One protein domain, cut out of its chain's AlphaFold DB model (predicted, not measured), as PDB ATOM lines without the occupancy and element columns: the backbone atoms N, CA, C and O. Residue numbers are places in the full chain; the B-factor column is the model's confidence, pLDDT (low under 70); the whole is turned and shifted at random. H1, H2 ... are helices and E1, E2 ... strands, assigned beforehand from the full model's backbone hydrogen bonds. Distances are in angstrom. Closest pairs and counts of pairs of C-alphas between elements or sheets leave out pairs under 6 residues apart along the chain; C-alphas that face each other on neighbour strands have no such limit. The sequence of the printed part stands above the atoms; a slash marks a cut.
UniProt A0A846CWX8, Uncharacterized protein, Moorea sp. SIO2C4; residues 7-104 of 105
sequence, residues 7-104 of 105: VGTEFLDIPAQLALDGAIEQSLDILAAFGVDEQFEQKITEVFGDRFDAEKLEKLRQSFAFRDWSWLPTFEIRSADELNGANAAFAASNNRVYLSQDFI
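AT A GLANCE: This is residues 7 to 104 of the 105 residues of an uncharacterized protein of Moorea sp. SIO2C4 (UniProt A0A846CWX8). A long helix, H1, makes a bar along the model's length between two small lobes: helices H2 and H3 by its last residues, and a three-stranded sheet with the short H4 by its first. The frame is loose, with residues 21 to 27 of H1 standing free. The printed part has 98 residues, with four named helices and three named strands in the order H1 H2 H3 E1 E2 E3 H4; the class is mixed, helices and strands, and the mixed sheet runs E1 E3 E2. The radius of gyration of the C-alphas is 16.1 A, and the spans are 41 by 27 by 22 A.

IN THESE COORDINATES: H1, residues 14 to 35, begins at C-alpha (27.981, -19.055, -48.062) and is 31.6 A long. H2 is residues 40 to 48, 12.2 A, and H3 residues 54 to 65, 16.2 A. E1 is residues 74 to 78, E2 88 to 91 and E3 96 to 100. H4, residues 101 to 104, ends at C-alpha (26.916, -27.689, -40.816).

HOW THE PARTS SIT: H1, with residues 31 to 35 alone, touches H3, closest at the C-alphas of Gly 35 and Ala 65, 4.5 A, at a steep tilt of 52 degrees, opposite ways. H2 and H3 are near each other, with 7 pairs of C-alphas within 10 A. E1 and E3 are parallel, with N 76 and O 97 2.8 A apart. E2 and E3 form an antiparallel hairpin, with N 91 and O 96 2.8 A apart. H4 only grazes the sheet and only just touches H1, with 3 pairs of C-alphas within 8 A, the closest Ala 16 and Ile 104, 6.0 A. H1 is apart from E1, E2 and E3. In H1, H2 and H3 every O i to N i+4 pair is within hydrogen-bond range; H4 is too short for one.

THE WHOLE: The C-alphas farthest apart, of Asp 13 and Asp 50, are 44.6 A apart. The printed part has no cut and no long link. Mean pLDDT of the printed part is 94.4, and no printed residue is under 70.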
ATOM      1  N   VAL A   7      19.423 -30.748 -51.473       95.31
ATOM      2  CA  VAL A   7      18.354 -29.739 -51.398       95.31
ATOM      3  C   VAL A   7      18.342 -29.064 -50.022       95.31
ATOM      4  O   VAL A   7      18.856 -29.626 -49.053       95.31
ATOM      5  N   GLY A   8      17.761 -27.868 -49.918       93.69
ATOM      6  CA  GLY A   8      17.753 -27.094 -48.671       93.69
ATOM      7  C   GLY A   8      19.037 -26.290 -48.432       93.69
ATOM      8  O   GLY A   8      19.253 -25.785 -47.336       93.69
ATOM      9  N   THR A   9      19.917 -26.152 -49.429       92.25
ATOM     10  CA  THR A   9      21.150 -25.354 -49.294       92.25
ATOM     11  C   THR A   9      20.869 -23.875 -49.055       92.25
ATOM     12  O   THR A   9      21.722 -23.170 -48.533       92.25
ATOM     13  N   GLU A  10      19.669 -23.403 -49.396       90.88
ATOM     14  CA  GLU A  10      19.194 -22.055 -49.089       90.88
ATOM     15  C   GLU A  10      19.111 -21.750 -47.584       90.88
ATOM     16  O   GLU A  10      19.071 -20.579 -47.215       90.88
ATOM     17  N   PHE A  11      19.116 -22.774 -46.719       89.19
ATOM     18  CA  PHE A  11      19.197 -22.606 -45.265       89.19
ATOM     19  C   PHE A  11      20.625 -22.335 -44.771       89.19
ATOM     20  O   PHE A  11      20.808 -21.922 -43.632       89.19
ATOM     21  N   LEU A  12      21.643 -22.551 -45.605       93.12
ATOM     22  CA  LEU A  12      23.045 -22.367 -45.241       93.12
ATOM     23  C   LEU A  12      23.560 -21.003 -45.702       93.12
ATOM     24  O   LEU A  12      23.220 -20.530 -46.789       93.12
ATOM     25  N   ASP A  13      24.446 -20.401 -44.912       94.88
ATOM     26  CA  ASP A  13      25.232 -19.261 -45.373       94.88
ATOM     27  C   ASP A  13      26.337 -19.705 -46.354       94.88
ATOM     28  O   ASP A  13      26.598 -20.895 -46.550       94.88
ATOM     29  N   ILE A  14      26.972 -18.745 -47.035       94.38
ATOM     30  CA  ILE A  14      27.981 -19.055 -48.062       94.38
ATOM     31  C   ILE A  14      29.147 -19.889 -47.488       94.38
ATOM     32  O   ILE A  14      29.521 -20.872 -48.129       94.38
ATOM     33  N   PRO A  15      29.725 -19.557 -46.313       95.44
ATOM     34  CA  PRO A  15      30.745 -20.396 -45.689       95.44
ATOM     35  C   PRO A  15      30.303 -21.845 -45.458       95.44
ATOM     36  O   PRO A  15      31.039 -22.757 -45.834       95.44
ATOM     37  N   ALA A  16      29.107 -22.071 -44.905       94.31
ATOM     38  CA  ALA A  16      28.590 -23.411 -44.644       94.31
ATOM     39  C   ALA A  16      28.328 -24.198 -45.939       94.31
ATOM     40  O   ALA A  16      28.643 -25.386 -46.011       94.31
ATOM     41  N   GLN A  17      27.828 -23.546 -46.997       93.56
ATOM     42  CA  GLN A  17      27.674 -24.178 -48.317       93.56
ATOM     43  C   GLN A  17      29.022 -24.635 -48.887       93.56
ATOM     44  O   GLN A  17      29.142 -25.765 -49.350       93.56
ATOM     45  N   LEU A  18      30.054 -23.786 -48.809       93.00
ATOM     46  CA  LEU A  18      31.399 -24.123 -49.284       93.00
ATOM     47  C   LEU A  18      32.028 -25.261 -48.473       93.00
ATOM     48  O   LEU A  18      32.669 -26.144 -49.045       93.00
ATOM     49  N   ALA A  19      31.844 -25.251 -47.150       93.19
ATOM     50  CA  ALA A  19      32.320 -26.320 -46.278       93.19
ATOM     51  C   ALA A  19      31.641 -27.656 -46.612       93.19
ATOM     52  O   ALA A  19      32.319 -28.679 -46.719       93.19
ATOM     53  N   LEU A  20      30.323 -27.640 -46.835       92.81
ATOM     54  CA  LEU A  20      29.562 -28.820 -47.225       92.81
ATOM     55  C   LEU A  20      29.995 -29.353 -48.595       92.81
ATOM     56  O   LEU A  20      30.253 -30.548 -48.718       92.81
ATOM     57  N   ASP A  21      30.120 -28.486 -49.602       92.31
ATOM     58  CA  ASP A  21      30.573 -28.876 -50.941       92.31
ATOM     59  C   ASP A  21      31.971 -29.516 -50.890       92.31
ATOM     60  O   ASP A  21      32.182 -30.588 -51.462       92.31
ATOM     61  N   GLY A  22      32.904 -28.919 -50.139       93.50
ATOM     62  CA  GLY A  22      34.251 -29.461 -49.958       93.50
ATOM     63  C   GLY A  22      34.271 -30.802 -49.218       93.50
ATOM     64  O   GLY A  22      34.988 -31.722 -49.617       93.50
ATOM     65  N   ALA A  23      33.460 -30.953 -48.167       93.19
ATOM     66  CA  ALA A  23      33.339 -32.211 -47.431       93.19
ATOM     67  C   ALA A  23      32.725 -33.325 -48.294       93.19
ATOM     68  O   ALA A  23      33.160 -34.480 -48.228       93.19
ATOM     69  N   ILE A  24      31.740 -32.982 -49.129       92.50
ATOM     70  CA  ILE A  24      31.130 -33.903 -50.088       92.50
ATOM     71  C   ILE A  24      32.165 -34.356 -51.120       92.50
ATOM     72  O   ILE A  24      32.328 -35.559 -51.322       92.50
ATOM     73  N   GLU A  25      32.878 -33.421 -51.749       93.75
ATOM     74  CA  GLU A  25      33.902 -33.740 -52.749       93.75
ATOM     75  C   GLU A  25      34.989 -34.644 -52.157       93.75
ATOM     76  O   GLU A  25      35.271 -35.711 -52.705       93.75
ATOM     77  N   GLN A  26      35.505 -34.292 -50.976       96.25
ATOM     78  CA  GLN A  26      36.500 -35.096 -50.270       96.25
ATOM     79  C   GLN A  26      35.988 -36.508 -49.952       96.25
ATOM     80  O   GLN A  26      36.713 -37.486 -50.137       96.25
ATOM     81  N   SER A  27      34.740 -36.639 -49.496       94.94
ATOM     82  CA  SER A  27      34.147 -37.945 -49.187       94.94
ATOM     83  C   SER A  27      34.016 -38.816 -50.437       94.94
ATOM     84  O   SER A  27      34.352 -40.001 -50.409       94.94
ATOM     85  N   LEU A  28      33.568 -38.234 -51.552       95.06
ATOM     86  CA  LEU A  28      33.449 -38.938 -52.829       95.06
ATOM     87  C   LEU A  28      34.809 -39.355 -53.394       95.06
ATOM     88  O   LEU A  28      34.924 -40.438 -53.966       95.06
ATOM     89  N   ASP A  29      35.841 -38.533 -53.214       96.44
ATOM     90  CA  ASP A  29      37.207 -38.870 -53.612       96.44
ATOM     91  C   ASP A  29      37.780 -40.024 -52.787       96.44
ATOM     92  O   ASP A  29      38.386 -40.933 -53.358       96.44
ATOM     93  N   ILE A  30      37.538 -40.040 -51.471       97.38
ATOM     94  CA  ILE A  30      37.919 -41.161 -50.598       97.38
ATOM     95  C   ILE A  30      37.238 -42.452 -51.062       97.38
ATOM     96  O   ILE A  30      37.902 -43.480 -51.205       97.38
ATOM     97  N   LEU A  31      35.931 -42.405 -51.340       96.19
ATOM     98  CA  LEU A  31      35.190 -43.569 -51.834       96.19
ATOM     99  C   LEU A  31      35.721 -44.039 -53.190       96.19
ATOM    100  O   LEU A  31      35.945 -45.233 -53.377       96.19
ATOM    101  N   ALA A  32      35.968 -43.118 -54.124       97.06
ATOM    102  CA  ALA A  32      36.489 -43.453 -55.444       97.06
ATOM    103  C   ALA A  32      37.881 -44.096 -55.371       97.06
ATOM    104  O   ALA A  32      38.124 -45.104 -56.033       97.06
ATOM    105  N   ALA A  33      38.772 -43.548 -54.536       98.06
ATOM    106  CA  ALA A  33      40.090 -44.122 -54.282       98.06
ATOM    107  C   ALA A  33      39.982 -45.520 -53.656       98.06
ATOM    108  O   ALA A  33      40.708 -46.427 -54.053       98.06
ATOM    109  N   PHE A  34      39.037 -45.714 -52.735       97.50
ATOM    110  CA  PHE A  34      38.784 -47.015 -52.128       97.50
ATOM    111  C   PHE A  34      38.267 -48.047 -53.144       97.50
ATOM    112  O   PHE A  34      38.706 -49.191 -53.123       97.50
ATOM    113  N   GLY A  35      37.395 -47.659 -54.080       97.31
ATOM    114  CA  GLY A  35      36.851 -48.568 -55.100       97.31
ATOM    115  C   GLY A  35      37.889 -49.169 -56.061       97.31
ATOM    116  O   GLY A  35      37.656 -50.241 -56.628       97.31
ATOM    117  N   VAL A  36      39.032 -48.500 -56.244       98.00
ATOM    118  CA  VAL A  36      40.152 -48.964 -57.090       98.00
ATOM    119  C   VAL A  36      41.334 -49.516 -56.290       98.00
ATOM    120  O   VAL A  36      42.350 -49.874 -56.877       98.00
ATOM    121  N   ASP A  37      41.214 -49.579 -54.966       98.00
ATOM    122  CA  ASP A  37      42.247 -50.115 -54.088       98.00
ATOM    123  C   ASP A  37      42.395 -51.630 -54.298       98.00
ATOM    124  O   ASP A  37      41.424 -52.383 -54.191       98.00
ATOM    125  N   GLU A  38      43.618 -52.095 -54.560       97.38
ATOM    126  CA  GLU A  38      43.929 -53.523 -54.719       97.38
ATOM    127  C   GLU A  38      43.597 -54.335 -53.455       97.38
ATOM    128  O   GLU A  38      43.346 -55.537 -53.532       97.38
ATOM    129  N   GLN A  39      43.546 -53.680 -52.291       97.25
ATOM    130  CA  GLN A  39      43.194 -54.280 -51.006       97.25
ATOM    131  C   GLN A  39      41.714 -54.099 -50.629       97.25
ATOM    132  O   GLN A  39      41.354 -54.356 -49.478       97.25
ATOM    133  N   PHE A  40      40.845 -53.648 -51.544       96.81
ATOM    134  CA  PHE A  40      39.431 -53.368 -51.256       96.81
ATOM    135  C   PHE A  40      38.725 -54.537 -50.551       96.81
ATOM    136  O   PHE A  40      38.161 -54.359 -49.472       96.81
ATOM    137  N   GLU A  41      38.790 -55.741 -51.127       94.75
ATOM    138  CA  GLU A  41      38.108 -56.918 -50.576       94.75
ATOM    139  C   GLU A  41      38.690 -57.314 -49.215       94.75
ATOM    140  O   GLU A  41      37.938 -57.533 -48.270       94.75
ATOM    141  N   GLN A  42      40.021 -57.286 -49.072       96.12
ATOM    142  CA  GLN A  42      40.694 -57.559 -47.799       96.12
ATOM    143  C   GLN A  42      40.199 -56.622 -46.685       96.12
ATOM    144  O   GLN A  42      39.892 -57.083 -45.587       96.12
ATOM    145  N   LYS A  43      40.091 -55.317 -46.967       96.38
ATOM    146  CA  LYS A  43      39.625 -54.308 -46.001       96.38
ATOM    147  C   LYS A  43      38.151 -54.495 -45.636       96.38
ATOM    148  O   LYS A  43      37.780 -54.318 -44.479       96.38
ATOM    149  N   ILE A  44      37.309 -54.872 -46.600       96.12
ATOM    150  CA  ILE A  44      35.902 -55.197 -46.336       96.12
ATOM    151  C   ILE A  44      35.798 -56.438 -45.445       96.12
ATOM    152  O   ILE A  44      35.087 -56.399 -44.441       96.12
ATOM    153  N   THR A  45      36.538 -57.503 -45.755       95.75
ATOM    154  CA  THR A  45      36.568 -58.731 -44.953       95.75
ATOM    155  C   THR A  45      37.077 -58.485 -43.532       95.75
ATOM    156  O   THR A  45      36.543 -59.057 -42.588       95.75
ATOM    157  N   GLU A  46      38.059 -57.603 -43.339       96.00
ATOM    158  CA  GLU A  46      38.567 -57.265 -42.003       96.00
ATOM    159  C   GLU A  46      37.493 -56.620 -41.108       96.00
ATOM    160  O   GLU A  46      37.401 -56.936 -39.922       96.00
ATOM    161  N   VAL A  47      36.646 -55.753 -41.675       94.19
ATOM    162  CA  VAL A  47      35.614 -55.020 -40.923       94.19
ATOM    163  C   VAL A  47      34.318 -55.819 -40.782       94.19
ATOM    164  O   VAL A  47      33.700 -55.829 -39.717       94.19
ATOM    165  N   PHE A  48      33.881 -56.474 -41.858       93.19
ATOM    166  CA  PHE A  48      32.558 -57.098 -41.953       93.19
ATOM    167  C   PHE A  48      32.596 -58.636 -41.901       93.19
ATOM    168  O   PHE A  48      31.541 -59.273 -41.818       93.19
ATOM    169  N   GLY A  49      33.787 -59.246 -41.908       93.94
ATOM    170  CA  GLY A  49      33.971 -60.694 -42.031       93.94
ATOM    171  C   GLY A  49      33.544 -61.222 -43.404       93.94
ATOM    172  O   GLY A  49      33.342 -60.462 -44.343       93.94
ATOM    173  N   ASP A  50      33.326 -62.532 -43.502       92.75
ATOM    174  CA  ASP A  50      33.004 -63.205 -44.776       92.75
ATOM    175  C   ASP A  50      31.491 -63.319 -45.057       92.75
ATOM    176  O   ASP A  50      31.049 -64.110 -45.889       92.75
ATOM    177  N   ARG A  51      30.649 -62.588 -44.311       91.25
ATOM    178  CA  ARG A  51      29.176 -62.705 -44.371       91.25
ATOM    179  C   ARG A  51      28.523 -61.595 -45.194       91.25
ATOM    180  O   ARG A  51      27.475 -61.076 -44.810       91.25
ATOM    181  N   PHE A  52      29.126 -61.238 -46.320       92.19
ATOM    182  CA  PHE A  52      28.559 -60.286 -47.272       92.19
ATOM    183  C   PHE A  52      28.162 -60.965 -48.587       92.19
ATOM    184  O   PHE A  52      28.618 -62.048 -48.941       92.19
ATOM    185  N   ASP A  53      27.274 -60.302 -49.315       95.62
ATOM    186  CA  ASP A  53      26.858 -60.697 -50.656       95.62
ATOM    187  C   ASP A  53      27.908 -60.196 -51.660       95.62
ATOM    188  O   ASP A  53      27.988 -58.996 -51.928       95.62
ATOM    189  N   ALA A  54      28.748 -61.105 -52.167       93.56
ATOM    190  CA  ALA A  54      29.882 -60.763 -53.030       93.56
ATOM    191  C   ALA A  54      29.456 -60.064 -54.333       93.56
ATOM    192  O   ALA A  54      30.150 -59.169 -54.810       93.56
ATOM    193  N   GLU A  55      28.290 -60.412 -54.885       96.25
ATOM    194  CA  GLU A  55      27.778 -59.772 -56.099       96.25
ATOM    195  C   GLU A  55      27.361 -58.322 -55.820       96.25
ATOM    196  O   GLU A  55      27.668 -57.417 -56.601       96.25
ATOM    197  N   LYS A  56      26.682 -58.071 -54.692       95.81
ATOM    198  CA  LYS A  56      26.341 -56.700 -54.277       95.81
ATOM    199  C   LYS A  56      27.577 -55.887 -53.917       95.81
ATOM    200  O   LYS A  56      27.612 -54.697 -54.227       95.81
ATOM    201  N   LEU A  57      28.574 -56.513 -53.294       96.00
ATOM    202  CA  LEU A  57      29.826 -55.849 -52.957       96.00
ATOM    203  C   LEU A  57      30.581 -55.412 -54.217       96.00
ATOM    204  O   LEU A  57      31.003 -54.262 -54.295       96.00
ATOM    205  N   GLU A  58      30.696 -56.282 -55.223       96.31
ATOM    206  CA  GLU A  58      31.365 -55.929 -56.481       96.31
ATOM    207  C   GLU A  58      30.621 -54.812 -57.225       96.31
ATOM    208  O   GLU A  58      31.250 -53.884 -57.731       96.31
ATOM    209  N   LYS A  59      29.280 -54.829 -57.231       96.62
ATOM    210  CA  LYS A  59      28.486 -53.718 -57.784       96.62
ATOM    211  C   LYS A  59      28.774 -52.402 -57.059       96.62
ATOM    212  O   LYS A  59      28.999 -51.389 -57.715       96.62
ATOM    213  N   LEU A  60      28.817 -52.422 -55.724       95.62
ATOM    214  CA  LEU A  60      29.136 -51.241 -54.918       95.62
ATOM    215  C   LEU A  60      30.551 -50.720 -55.217       95.62
ATOM    216  O   LEU A  60      30.739 -49.521 -55.427       95.62
ATOM    217  N   ARG A  61      31.534 -51.625 -55.308       97.12
ATOM    218  CA  ARG A  61      32.920 -51.296 -55.660       97.12
ATOM    219  C   ARG A  61      33.016 -50.638 -57.036       97.12
ATOM    220  O   ARG A  61      33.700 -49.628 -57.183       97.12
ATOM    221  N   GLN A  62      32.314 -51.176 -58.034       97.00
ATOM    222  CA  GLN A  62      32.265 -50.593 -59.377       97.00
ATOM    223  C   GLN A  62      31.637 -49.199 -59.365       97.00
ATOM    224  O   GLN A  62      32.196 -48.291 -59.976       97.00
ATOM    225  N   SER A  63      30.539 -48.991 -58.630       96.00
ATOM    226  CA  SER A  63      29.954 -47.655 -58.473       96.00
ATOM    227  C   SER A  63      30.965 -46.657 -57.901       96.00
ATOM    228  O   SER A  63      31.084 -45.548 -58.418       96.00
ATOM    229  N   PHE A  64      31.766 -47.055 -56.909       95.88
ATOM    230  CA  PHE A  64      32.831 -46.203 -56.372       95.88
ATOM    231  C   PHE A  64      33.915 -45.913 -57.419       95.88
ATOM    232  O   PHE A  64      34.234 -44.752 -57.675       95.88
ATOM    233  N   ALA A  65      34.444 -46.954 -58.068       96.38
ATOM    234  CA  ALA A  65      35.526 -46.842 -59.047       96.38
ATOM    235  C   ALA A  65      35.146 -45.978 -60.263       96.38
ATOM    236  O   ALA A  65      35.952 -45.184 -60.746       96.38
ATOM    237  N   PHE A  66      33.903 -46.094 -60.737       95.62
ATOM    238  CA  PHE A  66      33.383 -45.305 -61.856       95.62
ATOM    239  C   PHE A  66      32.824 -43.940 -61.439       95.62
ATOM    240  O   PHE A  66      32.347 -43.197 -62.299       95.62
ATOM    241  N   ARG A  67      32.904 -43.584 -60.148       94.94
ATOM    242  CA  ARG A  67      32.317 -42.357 -59.584       94.94
ATOM    243  C   ARG A  67      30.824 -42.222 -59.919       94.94
ATOM    244  O   ARG A  67      30.344 -41.135 -60.252       94.94
ATOM    245  N   ASP A  68      30.108 -43.341 -59.864       94.44
ATOM    246  CA  ASP A  68      28.659 -43.400 -60.007       94.44
ATOM    247  C   ASP A  68      27.989 -43.300 -58.634       94.44
ATOM    248  O   ASP A  68      28.009 -44.216 -57.809       94.44
ATOM    249  N   TRP A  69      27.368 -42.146 -58.417       92.69
ATOM    250  CA  TRP A  69      26.710 -41.769 -57.172       92.69
ATOM    251  C   TRP A  69      25.183 -41.777 -57.290       92.69
ATOM    252  O   TRP A  69      24.497 -41.302 -56.390       92.69
ATOM    253  N   SER A  70      24.635 -42.296 -58.397       90.38
ATOM    254  CA  SER A  70      23.193 -42.277 -58.686       90.38
ATOM    255  C   SER A  70      22.343 -43.079 -57.694       90.38
ATOM    256  O   SER A  70      21.148 -42.825 -57.558       90.38
ATOM    257  N   TRP A  71      22.960 -44.024 -56.984       88.75
ATOM    258  CA  TRP A  71      22.321 -44.844 -55.958       88.75
ATOM    259  C   TRP A  71      22.219 -44.143 -54.593       88.75
ATOM    260  O   TRP A  71      21.481 -44.622 -53.728       88.75
ATOM    261  N   LEU A  72      22.953 -43.043 -54.374       92.94
ATOM    262  CA  LEU A  72      22.922 -42.329 -53.099       92.94
ATOM    263  C   LEU A  72      21.533 -41.719 -52.840       92.94
ATOM    264  O   LEU A  72      20.855 -41.288 -53.778       92.94
ATOM    265  N   PRO A  73      21.096 -41.657 -51.568       94.75
ATOM    266  CA  PRO A  73      19.856 -40.986 -51.205       94.75
ATOM    267  C   PRO A  73      19.919 -39.491 -51.533       94.75
ATOM    268  O   PRO A  73      20.991 -38.913 -51.722       94.75
ATOM    269  N   THR A  74      18.757 -38.835 -51.541       95.81
ATOM    270  CA  THR A  74      18.756 -37.365 -51.534       95.81
ATOM    271  C   THR A  74      19.189 -36.874 -50.158       95.81
ATOM    272  O   THR A  74      18.688 -37.366 -49.144       95.81
ATOM    273  N   PHE A  75      20.077 -35.888 -50.124       94.94
ATOM    274  CA  PHE A  75      20.471 -35.192 -48.906       94.94
ATOM    275  C   PHE A  75      19.661 -33.906 -48.793       94.94
ATOM    276  O   PHE A  75      19.550 -33.143 -49.752       94.94
ATOM    277  N   GLU A  76      19.047 -33.683 -47.641       96.12
ATOM    278  CA  GLU A  76      18.178 -32.536 -47.407       96.12
ATOM    279  C   GLU A  76      18.556 -31.831 -46.120       96.12
ATOM    280  O   GLU A  76      18.556 -32.433 -45.049       96.12
ATOM    281  N   ILE A  77      18.855 -30.545 -46.230       96.12
ATOM    282  CA  ILE A  77      19.142 -29.712 -45.073       96.12
ATOM    283  C   ILE A  77      17.814 -29.245 -44.474       96.12
ATOM    284  O   ILE A  77      16.928 -28.770 -45.191       96.12
ATOM    285  N   ARG A  78      17.676 -29.412 -43.160       94.81
ATOM    286  CA  ARG A  78      16.518 -28.985 -42.365       94.81
ATOM    287  C   ARG A  78      16.980 -28.253 -41.117       94.81
ATOM    288  O   ARG A  78      18.123 -28.403 -40.690       94.81
ATOM    289  N   SER A  79      16.084 -27.469 -40.530       89.81
ATOM    290  CA  SER A  79      16.364 -26.839 -39.241       89.81
ATOM    291  C   SER A  79      16.537 -27.897 -38.142       89.81
ATOM    292  O   SER A  79      15.943 -28.978 -38.208       89.81
ATOM    293  N   ALA A  80      17.334 -27.596 -37.112       84.31
ATOM    294  CA  ALA A  80      17.511 -28.502 -35.977       84.31
ATOM    295  C   ALA A  80      16.176 -28.822 -35.276       84.31
ATOM    296  O   ALA A  80      15.966 -29.957 -34.843       84.31
ATOM    297  N   ASP A  81      15.251 -27.858 -35.235       88.25
ATOM    298  CA  ASP A  81      13.905 -28.017 -34.672       88.25
ATOM    299  C   ASP A  81      13.088 -29.089 -35.411       88.25
ATOM    300  O   ASP A  81      12.474 -29.949 -34.779       88.25
ATOM    301  N   GLU A  82      13.128 -29.105 -36.749       90.94
ATOM    302  CA  GLU A  82      12.464 -30.139 -37.562       90.94
ATOM    303  C   GLU A  82      13.068 -31.532 -37.344       90.94
ATOM    304  O   GLU A  82      12.382 -32.546 -37.500       90.94
ATOM    305  N   LEU A  83      14.344 -31.591 -36.956       91.69
ATOM    306  CA  LEU A  83      15.055 -32.830 -36.646       91.69
ATOM    307  C   LEU A  83      15.055 -33.171 -35.151       91.69
ATOM    308  O   LEU A  83      15.721 -34.125 -34.750       91.69
ATOM    309  N   ASN A  84      14.294 -32.444 -34.324       89.94
ATOM    310  CA  ASN A  84      14.249 -32.611 -32.866       89.94
ATOM    311  C   ASN A  84      15.654 -32.621 -32.220       89.94
ATOM    312  O   ASN A  84      15.925 -33.408 -31.311       89.94
ATOM    313  N   GLY A  85      16.564 -31.785 -32.727       88.50
ATOM    314  CA  GLY A  85      17.948 -31.677 -32.258       88.50
ATOM    315  C   GLY A  85      18.902 -32.768 -32.757       88.50
ATOM    316  O   GLY A  85      20.046 -32.818 -32.308       88.50
ATOM    317  N   ALA A  86      18.480 -33.655 -33.664       93.25
ATOM    318  CA  ALA A  86      19.377 -34.633 -34.277       93.25
ATOM    319  C   ALA A  86      20.284 -33.979 -35.334       93.25
ATOM    320  O   ALA A  86      19.810 -33.225 -36.178       93.25
ATOM    321  N   ASN A  87      21.572 -34.340 -35.357       95.00
ATOM    322  CA  ASN A  87      22.511 -33.854 -36.382       95.00
ATOM    323  C   ASN A  87      22.169 -34.378 -37.782       95.00
ATOM    324  O   ASN A  87      22.381 -33.688 -38.777       95.00
ATOM    325  N   ALA A  88      21.669 -35.612 -37.859       94.38
ATOM    326  CA  ALA A  88      21.253 -36.238 -39.100       94.38
ATOM    327  C   ALA A  88      20.271 -37.385 -38.838       94.38
ATOM    328  O   ALA A  88      20.281 -37.992 -37.764       94.38
ATOM    329  N   ALA A  89      19.463 -37.726 -39.841       95.06
ATOM    330  CA  ALA A  89      18.585 -38.891 -39.806       95.06
ATOM    331  C   ALA A  89      18.383 -39.476 -41.207       95.06
ATOM    332  O   ALA A  89      18.230 -38.737 -42.175       95.06
ATOM    333  N   PHE A  90      18.320 -40.805 -41.317       95.81
ATOM    334  CA  PHE A  90      17.932 -41.472 -42.559       95.81
ATOM    335  C   PHE A  90      16.466 -41.912 -42.505       95.81
ATOM    336  O   PHE A  90      16.066 -42.662 -41.613       95.81
ATOM    337  N   ALA A  91      15.676 -41.483 -43.486       95.75
ATOM    338  CA  ALA A  91      14.302 -41.914 -43.686       95.75
ATOM    339  C   ALA A  91      14.207 -42.900 -44.854       95.75
ATOM    340  O   ALA A  91      14.216 -42.531 -46.030       95.75
ATOM    341  N   ALA A  92      14.045 -44.178 -44.514       94.94
ATOM    342  CA  ALA A  92      13.880 -45.244 -45.498       94.94
ATOM    343  C   ALA A  92      12.593 -45.100 -46.335       94.94
ATOM    344  O   ALA A  92      12.559 -45.535 -47.481       94.94
ATOM    345  N   SER A  93      11.544 -44.467 -45.792       96.44
ATOM    346  CA  SER A  93      10.248 -44.296 -46.468       96.44
ATOM    347  C   SER A  93      10.320 -43.456 -47.745       96.44
ATOM    348  O   SER A  93       9.464 -43.607 -48.616       96.44
ATOM    349  N   ASN A  94      11.321 -42.583 -47.870       95.62
ATOM    350  CA  ASN A  94      11.519 -41.721 -49.035       95.62
ATOM    351  C   ASN A  94      12.983 -41.657 -49.507       95.62
ATOM    352  O   ASN A  94      13.323 -40.777 -50.296       95.62
ATOM    353  N   ASN A  95      13.826 -42.586 -49.041       95.31
ATOM    354  CA  ASN A  95      15.253 -42.682 -49.354       95.31
ATOM    355  C   ASN A  95      15.992 -41.339 -49.216       95.31
ATOM    356  O   ASN A  95      16.632 -40.853 -50.156       95.31
ATOM    357  N   ARG A  96      15.860 -40.717 -48.040       96.94
ATOM    358  CA  ARG A  96      16.403 -39.384 -47.770       96.94
ATOM    359  C   ARG A  96      17.254 -39.369 -46.515       96.94
ATOM    360  O   ARG A  96      16.864 -39.923 -45.490       96.94
ATOM    361  N   VAL A  97      18.392 -38.696 -46.594       95.81
ATOM    362  CA  VAL A  97      19.185 -38.309 -45.428       95.81
ATOM    363  C   VAL A  97      18.870 -36.853 -45.130       95.81
ATOM    364  O   VAL A  97      19.068 -35.992 -45.982       95.81
ATOM    365  N   TYR A  98      18.371 -36.579 -43.935       96.25
ATOM    366  CA  TYR A  98      18.238 -35.223 -43.430       96.25
ATOM    367  C   TYR A  98      19.494 -34.843 -42.660       96.25
ATOM    368  O   TYR A  98      19.994 -35.654 -41.879       96.25
ATOM    369  N   LEU A  99      19.980 -33.625 -42.872       95.50
ATOM    370  CA  LEU A  99      21.112 -33.036 -42.166       95.50
ATOM    371  C   LEU A  99      20.635 -31.771 -41.452       95.50
ATOM    372  O   LEU A  99      19.917 -30.962 -42.042       95.50
ATOM    373  N   SER A 100      21.023 -31.605 -40.191       95.12
ATOM    374  CA  SER A 100      20.744 -30.384 -39.437       95.12
ATOM    375  C   SER A 100      21.567 -29.230 -39.991       95.12
ATOM    376  O   SER A 100      22.777 -29.365 -40.166       95.12
ATOM    377  N   GLN A 101      20.925 -28.086 -40.213       94.06
ATOM    378  CA  GLN A 101      21.598 -26.822 -40.496       94.06
ATOM    379  C   GLN A 101      22.670 -26.517 -39.436       94.06
ATOM    380  O   GLN A 101      23.824 -26.320 -39.798       94.06
ATOM    381  N   ASP A 102      22.311 -26.580 -38.149       90.94
ATOM    382  CA  ASP A 102      23.190 -26.268 -37.007       90.94
ATOM    383  C   ASP A 102      24.416 -27.188 -36.903       90.94
ATOM    384  O   ASP A 102      25.385 -26.869 -36.224       90.94
ATOM    385  N   PHE A 103      24.370 -28.365 -37.533       93.00
ATOM    386  CA  PHE A 103      25.521 -29.265 -37.587       93.00
ATOM    387  C   PHE A 103      26.549 -28.828 -38.642       93.00
ATOM    388  O   PHE A 103      27.727 -29.163 -38.530       93.00
ATOM    389  N   ILE A 104      26.097 -28.118 -39.677       91.31
ATOM    390  CA  ILE A 104      26.916 -27.689 -40.816       91.31
ATOM    391  C   ILE A 104      27.469 -26.273 -40.589       91.31
ATOM    392  O   ILE A 104      28.577 -25.985 -41.042       91.31
TER     393      ILE A 104